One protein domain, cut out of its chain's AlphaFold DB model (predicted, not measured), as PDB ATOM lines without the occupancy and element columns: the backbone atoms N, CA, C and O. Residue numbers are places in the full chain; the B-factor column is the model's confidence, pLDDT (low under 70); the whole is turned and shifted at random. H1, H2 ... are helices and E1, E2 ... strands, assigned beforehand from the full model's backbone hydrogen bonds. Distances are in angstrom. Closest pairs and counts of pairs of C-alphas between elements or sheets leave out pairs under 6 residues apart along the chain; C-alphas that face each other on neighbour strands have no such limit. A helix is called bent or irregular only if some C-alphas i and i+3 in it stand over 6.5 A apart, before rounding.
ATOM      1  N   THR A  11       5.411  31.037  15.535       57.84
ATOM      2  CA  THR A  11       4.517  30.285  16.437       57.84
ATOM      3  C   THR A  11       3.084  30.453  15.934       57.84
ATOM      4  O   THR A  11       2.661  31.588  15.715       57.84
ATOM      5  N   GLU A  12       2.353  29.352  15.750       59.00
ATOM      6  CA  GLU A  12       0.992  29.329  15.192       59.00
ATOM      7  C   GLU A  12      -0.029  29.064  16.309       59.00
ATOM      8  O   GLU A  12       0.122  28.106  17.069       59.00
ATOM      9  N   ALA A  13      -1.067  29.897  16.405       65.00
ATOM     10  CA  ALA A  13      -2.264  29.634  17.202       65.00
ATOM     11  C   ALA A  13      -3.454  29.526  16.242       65.00
ATOM     12  O   ALA A  13      -3.887  30.533  15.674       65.00
ATOM     13  N   LEU A  14      -3.920  28.297  16.020       73.19
ATOM     14  CA  LEU A  14      -4.973  27.995  15.051       73.19
ATOM     15  C   LEU A  14      -6.358  28.191  15.673       73.19
ATOM     16  O   LEU A  14      -6.599  27.758  16.800       73.19
ATOM     17  N   GLY A  15      -7.266  28.829  14.933       73.38
ATOM     18  CA  GLY A  15      -8.645  29.064  15.377       73.38
ATOM     19  C   GLY A  15      -8.778  29.996  16.588       73.38
ATOM     20  O   GLY A  15      -9.748  29.894  17.342       73.38
ATOM     21  N   GLN A  16      -7.822  30.905  16.794       75.38
ATOM     22  CA  GLN A  16      -7.825  31.822  17.931       75.38
ATOM     23  C   GLN A  16      -8.987  32.819  17.815       75.38
ATOM     24  O   GLN A  16      -9.012  33.656  16.912       75.38
ATOM     25  N   THR A  17      -9.914  32.782  18.773       82.81
ATOM     26  CA  THR A  17     -10.984  33.782  18.881       82.81
ATOM     27  C   THR A  17     -10.479  35.006  19.638       82.81
ATOM     28  O   THR A  17     -10.022  34.903  20.780       82.81
ATOM     29  N   SER A  18     -10.523  36.174  18.998       81.00
ATOM     30  CA  SER A  18     -10.132  37.441  19.620       81.00
ATOM     31  C   SER A  18     -10.776  38.644  18.930       81.00
ATOM     32  O   SER A  18     -11.154  38.589  17.759       81.00
ATOM     33  N   VAL A  19     -10.856  39.767  19.647       81.75
ATOM     34  CA  VAL A  19     -11.258  41.061  19.088       81.75
ATOM     35  C   VAL A  19     -10.007  41.807  18.625       81.75
ATOM     36  O   VAL A  19      -9.324  42.458  19.413       81.75
ATOM     37  N   ARG A  20      -9.702  41.748  17.324       82.69
ATOM     38  CA  ARG A  20      -8.576  42.504  16.738       82.69
ATOM     39  C   ARG A  20      -8.941  43.959  16.427       82.69
ATOM     40  O   ARG A  20      -8.085  44.844  16.458       82.69
ATOM     41  N   LYS A  21     -10.205  44.213  16.094       81.69
ATOM     42  CA  LYS A  21     -10.757  45.546  15.842       81.69
ATOM     43  C   LYS A  21     -12.087  45.659  16.568       81.69
ATOM     44  O   LYS A  21     -12.974  44.849  16.340       81.69
ATOM     45  N   THR A  22     -12.264  46.708  17.366       78.38
ATOM     46  CA  THR A  22     -13.479  46.909  18.178       78.38
ATOM     47  C   THR A  22     -14.774  46.875  17.360       78.38
ATOM     48  O   THR A  22     -15.790  46.407  17.852       78.38
ATOM     49  N   LYS A  23     -14.748  47.337  16.101       80.94
ATOM     50  CA  LYS A  23     -15.927  47.344  15.216       80.94
ATOM     51  C   LYS A  23     -16.334  45.967  14.687       80.94
ATOM     52  O   LYS A  23     -17.470  45.814  14.265       80.94
ATOM     53  N   GLU A  24     -15.405  45.021  14.635       80.88
ATOM     54  CA  GLU A  24     -15.596  43.730  13.963       80.88
ATOM     55  C   GLU A  24     -16.077  42.642  14.937       80.88
ATOM     56  O   GLU A  24     -16.596  41.619  14.509       80.88
ATOM     57  N   GLY A  25     -15.984  42.899  16.246       83.94
ATOM     58  CA  GLY A  25     -16.345  41.929  17.274       83.94
ATOM     59  C   GLY A  25     -15.332  40.787  17.372       83.94
ATOM     60  O   GLY A  25     -14.170  40.934  16.984       83.94
ATOM     61  N   GLU A  26     -15.755  39.670  17.956       86.56
ATOM     62  CA  GLU A  26     -14.933  38.464  18.051       86.56
ATOM     63  C   GLU A  26     -14.837  37.769  16.695       86.56
ATOM     64  O   GLU A  26     -15.850  37.470  16.062       86.56
ATOM     65  N   VAL A  27     -13.609  37.481  16.264       86.44
ATOM     66  CA  VAL A  27     -13.339  36.749  15.026       86.44
ATOM     67  C   VAL A  27     -12.371  35.612  15.336       86.44
ATOM     68  O   VAL A  27     -11.426  35.795  16.106       86.44
ATOM     69  N   SER A  28     -12.614  34.441  14.744       87.38
ATOM     70  CA  SER A  28     -11.675  33.317  14.772       87.38
ATOM     71  C   SER A  28     -10.688  33.462  13.617       87.38
ATOM     72  O   SER A  28     -11.098  33.548  12.458       87.38
ATOM     73  N   ILE A  29      -9.399  33.551  13.942       84.69
ATOM     74  CA  ILE A  29      -8.315  33.714  12.973       84.69
ATOM     75  C   ILE A  29      -7.110  32.865  13.362       84.69
ATOM     76  O   ILE A  29      -6.869  32.603  14.541       84.69
ATOM     77  N   ASP A  30      -6.304  32.512  12.369       82.94
ATOM     78  CA  ASP A  30      -4.993  31.923  12.609       82.94
ATOM     79  C   ASP A  30      -3.971  33.037  12.845       82.94
ATOM     80  O   ASP A  30      -3.836  33.971  12.044       82.94
ATOM     81  N   VAL A  31      -3.267  32.962  13.974       80.56
ATOM     82  CA  VAL A  31      -2.281  33.970  14.379       80.56
ATOM     83  C   VAL A  31      -0.879  33.391  14.286       80.56
ATOM     84  O   VAL A  31      -0.615  32.299  14.784       80.56
ATOM     85  N   TYR A  32       0.025  34.176  13.700       80.56
ATOM     86  CA  TYR A  32       1.434  33.841  13.523       80.56
ATOM     87  C   TYR A  32       2.297  34.899  14.215       80.56
ATOM     88  O   TYR A  32       2.089  36.100  14.019       80.56
ATOM     89  N   GLY A  33       3.266  34.464  15.019       81.62
ATOM     90  CA  GLY A  33       4.217  35.346  15.702       81.62
ATOM     91  C   GLY A  33       5.655  35.044  15.306       81.62
ATOM     92  O   GLY A  33       6.080  33.899  15.412       81.62
ATOM     93  N   LEU A  34       6.407  36.065  14.890       85.12
ATOM     94  CA  LEU A  34       7.840  35.940  14.609       85.12
ATOM     95  C   LEU A  34       8.657  36.040  15.897       85.12
ATOM     96  O   LEU A  34       8.386  36.891  16.746       85.12
ATOM     97  N   LEU A  35       9.705  35.224  15.999       83.00
ATOM     98  CA  LEU A  35      10.673  35.349  17.083       83.00
ATOM     99  C   LEU A  35      11.617  36.528  16.860       83.00
ATOM    100  O   LEU A  35      12.066  36.800  15.743       83.00
ATOM    101  N   THR A  36      11.946  37.208  17.952       84.00
ATOM    102  CA  THR A  36      12.873  38.337  17.967       84.00
ATOM    103  C   THR A  36      14.072  38.049  18.867       84.00
ATOM    104  O   THR A  36      14.007  37.235  19.783       84.00
ATOM    105  N   THR A  37      15.186  38.714  18.578       84.38
ATOM    106  CA  THR A  37      16.473  38.600  19.272       84.38
ATOM    107  C   THR A  37      17.138  39.976  19.368       84.38
ATOM    108  O   THR A  37      16.658  40.956  18.783       84.38
ATOM    109  N   GLU A  38      18.241  40.073  20.108       86.75
ATOM    110  CA  GLU A  38      19.052  41.288  20.181       86.75
ATOM    111  C   GLU A  38      19.585  41.695  18.793       86.75
ATOM    112  O   GLU A  38      20.004  40.833  18.014       86.75
ATOM    113  N   PRO A  39      19.552  42.996  18.452       86.25
ATOM    114  CA  PRO A  39      20.013  43.485  17.160       86.25
ATOM    115  C   PRO A  39      21.542  43.405  17.021       86.25
ATOM    116  O   PRO A  39      22.283  43.690  17.957       86.25
ATOM    117  N   ASN A  40      22.018  43.081  15.816       83.81
ATOM    118  CA  ASN A  40      23.447  43.075  15.478       83.81
ATOM    119  C   ASN A  40      23.988  44.487  15.154       83.81
ATOM    120  O   ASN A  40      23.223  45.440  15.022       83.81
ATOM    121  N   GLU A  41      25.303  44.622  14.946       87.69
ATOM    122  CA  GLU A  41      25.985  45.905  14.664       87.69
ATOM    123  C   GLU A  41      25.424  46.686  13.461       87.69
ATOM    124  O   GLU A  41      25.538  47.909  13.412       87.69
ATOM    125  N   ILE A  42      24.810  45.998  12.494       88.06
ATOM    126  CA  ILE A  42      24.200  46.615  11.307       88.06
ATOM    127  C   ILE A  42      22.799  47.142  11.635       88.06
ATOM    128  O   ILE A  42      22.398  48.199  11.153       88.06
ATOM    129  N   VAL A  43      22.045  46.402  12.450       86.75
ATOM    130  CA  VAL A  43      20.654  46.726  12.787       86.75
ATOM    131  C   VAL A  43      20.572  47.731  13.936       86.75
ATOM    132  O   VAL A  43      19.700  48.595  13.907       86.75
ATOM    133  N   VAL A  44      21.491  47.692  14.908       88.81
ATOM    134  CA  VAL A  44      21.523  48.594  16.079       88.81
ATOM    135  C   VAL A  44      21.420  50.083  15.703       88.81
ATOM    136  O   VAL A  44      20.616  50.784  16.326       88.81
ATOM    137  N   PRO A  45      22.158  50.609  14.703       91.50
ATOM    138  CA  PRO A  45      22.044  52.012  14.306       91.50
ATOM    139  C   PRO A  45      20.662  52.398  13.757       91.50
ATOM    140  O   PRO A  45      20.292  53.565  13.836       91.50
ATOM    141  N   ILE A  46      19.901  51.436  13.223       91.25
ATOM    142  CA  ILE A  46      18.596  51.650  12.579       91.25
ATOM    143  C   ILE A  46      17.452  51.407  13.574       91.25
ATOM    144  O   ILE A  46      16.516  52.198  13.657       91.25
ATOM    145  N   HIS A  47      17.516  50.311  14.336       83.88
ATOM    146  CA  HIS A  47      16.480  49.899  15.275       83.88
ATOM    147  C   HIS A  47      17.066  49.102  16.453       83.88
ATOM    148  O   HIS A  47      17.376  47.916  16.353       83.88
ATOM    149  N   ARG A  48      17.166  49.758  17.614       88.25
ATOM    150  CA  ARG A  48      17.846  49.226  18.811       88.25
ATOM    151  C   ARG A  48      17.046  48.210  19.623       88.25
ATOM    152  O   ARG A  48      17.613  47.568  20.495       88.25
ATOM    153  N   LYS A  49      15.733  48.103  19.406       90.19
ATOM    154  CA  LYS A  49      14.859  47.352  20.321       90.19
ATOM    155  C   LYS A  49      14.983  45.837  20.153       90.19
ATOM    156  O   LYS A  49      14.991  45.128  21.145       90.19
ATOM    157  N   ALA A  50      15.013  45.358  18.917       87.06
ATOM    158  CA  ALA A  50      15.142  43.944  18.580       87.06
ATOM    159  C   ALA A  50      15.326  43.794  17.065       87.06
ATOM    160  O   ALA A  50      14.947  44.697  16.309       87.06
ATOM    161  N   MET A  51      15.837  42.642  16.637       88.69
ATOM    162  CA  MET A  51      15.789  42.165  15.255       88.69
ATOM    163  C   MET A  51      15.006  40.847  15.176       88.69
ATOM    164  O   MET A  51      14.977  40.107  16.159       88.69
ATOM    165  N   PRO A  52      14.359  40.528  14.044       85.94
ATOM    166  CA  PRO A  52      13.781  39.205  13.858       85.94
ATOM    167  C   PRO A  52      14.886  38.148  13.789       85.94
ATOM    168  O   PRO A  52      15.980  38.404  13.277       85.94
ATOM    169  N   VAL A  53      14.585  36.951  14.280       85.19
ATOM    170  CA  VAL A  53      15.398  35.762  14.019       85.19
ATOM    171  C   VAL A  53      15.327  35.453  12.523       85.19
ATOM    172  O   VAL A  53      14.243  35.395  11.948       85.19
ATOM    173  N   ILE A  54      16.485  35.258  11.891       85.50
ATOM    174  CA  ILE A  54      16.594  34.908  10.472       85.50
ATOM    175  C   ILE A  54      17.308  33.563  10.385       85.50
ATOM    176  O   ILE A  54      18.469  33.470  10.780       85.50
ATOM    177  N   LEU A  55      16.622  32.553   9.844       84.56
ATOM    178  CA  LEU A  55      17.241  31.285   9.459       84.56
ATOM    179  C   LEU A  55      17.877  31.461   8.084       84.56
ATOM    180  O   LEU A  55      17.241  31.947   7.145       84.56
ATOM    181  N   THR A  56      19.149  31.113   7.985       83.94
ATOM    182  CA  THR A  56      19.987  31.371   6.813       83.94
ATOM    183  C   THR A  56      20.371  30.101   6.066       83.94
ATOM    184  O   THR A  56      20.739  30.193   4.893       83.94
ATOM    185  N   THR A  57      20.249  28.933   6.700       84.31
ATOM    186  CA  THR A  57      20.543  27.633   6.087       84.31
ATOM    187  C   THR A  57      19.314  26.727   6.022       84.31
ATOM    188  O   THR A  57      18.312  26.931   6.713       84.31
ATOM    189  N   VAL A  58      19.380  25.719   5.150       85.44
ATOM    190  CA  VAL A  58      18.309  24.723   5.005       85.44
ATOM    191  C   VAL A  58      18.261  23.822   6.237       85.44
ATOM    192  O   VAL A  58      17.185  23.469   6.702       85.44
ATOM    193  N   GLU A  59      19.415  23.520   6.824       81.69
ATOM    194  CA  GLU A  59      19.533  22.704   8.031       81.69
ATOM    195  C   GLU A  59      18.898  23.402   9.240       81.69
ATOM    196  O   GLU A  59      18.185  22.768  10.016       81.69
ATOM    197  N   GLU A  60      19.101  24.719   9.380       78.06
ATOM    198  CA  GLU A  60      18.435  25.539  10.402       78.06
ATOM    199  C   GLU A  60      16.910  25.484  10.248       78.06
ATOM    200  O   GLU A  60      16.186  25.380  11.239       78.06
ATOM    201  N   TYR A  61      16.420  25.513   9.006       81.94
ATOM    202  CA  TYR A  61      14.999  25.387   8.697       81.94
ATOM    203  C   TYR A  61      14.453  23.988   9.025       81.94
ATOM    204  O   TYR A  61      13.416  23.869   9.679       81.94
ATOM    205  N   ASP A  62      15.158  22.927   8.629       82.00
ATOM    206  CA  ASP A  62      14.746  21.544   8.883       82.00
ATOM    207  C   ASP A  62      14.685  21.234  10.381       82.00
ATOM    208  O   ASP A  62      13.722  20.619  10.849       82.00
ATOM    209  N   VAL A  63      15.676  21.700  11.147       83.25
ATOM    210  CA  VAL A  63      15.666  21.599  12.611       83.25
ATOM    211  C   VAL A  63      14.486  22.378  13.183       83.25
ATOM    212  O   VAL A  63      13.768  21.849  14.025       83.25
ATOM    213  N   TRP A  64      14.237  23.598  12.705       82.50
ATOM    214  CA  TRP A  64      13.140  24.431  13.193       82.50
ATOM    215  C   TRP A  64      11.759  23.788  13.007       82.50
ATOM    216  O   TRP A  64      10.923  23.833  13.908       82.50
ATOM    217  N   ILE A  65      11.515  23.171  11.849       81.50
ATOM    218  CA  ILE A  65      10.225  22.546  11.529       81.50
ATOM    219  C   ILE A  65      10.036  21.212  12.258       81.50
ATOM    220  O   ILE A  65       8.913  20.870  12.628       81.50
ATOM    221  N   ARG A  66      11.113  20.445  12.458       80.25
ATOM    222  CA  ARG A  66      11.037  19.072  12.985       80.25
ATOM    223  C   ARG A  66      11.324  18.956  14.480       80.25
ATOM    224  O   ARG A  66      11.114  17.880  15.037       80.25
ATOM    225  N   ALA A  67      11.825  20.011  15.123       73.75
ATOM    226  CA  ALA A  67      12.158  19.980  16.542       73.75
ATOM    227  C   ALA A  67      10.918  19.652  17.402       73.75
ATOM    228  O   ALA A  67       9.875  20.297  17.239       73.75
TER     229      ALA A  67
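Overview. This is residues 11 to 67 of the 91 residues of an uncharacterized protein of Bradyrhizobium sp. STM 3843 (UniProt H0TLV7). A long two-stranded hairpin, E1 and E2, makes one end of a thin, flat shape; from the end of E2 the chain passes into a wide loop that folds back on itself and then leads to one short helix, H1. There is no common core: residues 56 to 63, of which 58 to 63 belong to H1, stick out from the rest. The printed part has 57 residues with two named strands and one named helix, in the order E1, E2, H1; the sheet has the order E1 - E2 and is antiparallel. The class is mixed, helices and strands, with 25 residues, under half, in named elements. The whole is extended, with a radius of gyration of the C-alphas of 16.3 A and spans of 42 by 33 by 12 A.

Arrangement. The sheet is the hairpin of E1, residues 11 to 18, and E2, residues 27 to 34, antiparallel at 153 degrees between their N-to-C directions. The C-alphas of Leu 14 and Asp 30 face each other at 4.6 A. N 11 and O 33 are 2.9 A apart and N 29 and O 16 are 3.0 A apart, both within hydrogen-bond range. E1 bends by 84 degrees at residue 15. Beyond E2, residues 36 to 37 pair with residues 51 to 52, antiparallel, a short pairing outside the named strands. H1, residues 58 to 66, is apart from E1. Every O i to N i+4 pair of H1 is within hydrogen-bond range.

Along the chain. E2 runs 21.2 A from C-alpha 27 at (-13.339, 36.749, 15.026) to C-alpha 34 at (7.840, 35.940, 14.609). E1 is 16.6 A from first to last C-alpha and begins at C-alpha 11, at (4.517, 30.285, 16.437). H1 is 12.2 A long and is not bent; it ends at C-alpha 66, at (11.037, 19.072, 12.985).

Size, cuts and confidence. The two C-alphas farthest apart are those of Lys 23, between E1 and E2, and Glu 59, in H1, at 43.8 A. The C-alphas of Thr 11 and Ala 67, the first and last printed, are 12.8 A apart. The printed part, residues 11 to 67 of a chain of 91, has no cut. The link from E1 to E2 is short, with 8 residues between them; the link from E2 to H1 is long, with 23 residues, 35 to 57, and no named element. The mean pLDDT of the printed part is 82.3, and the model's confidence is low, under 70, at residues 11 to 13.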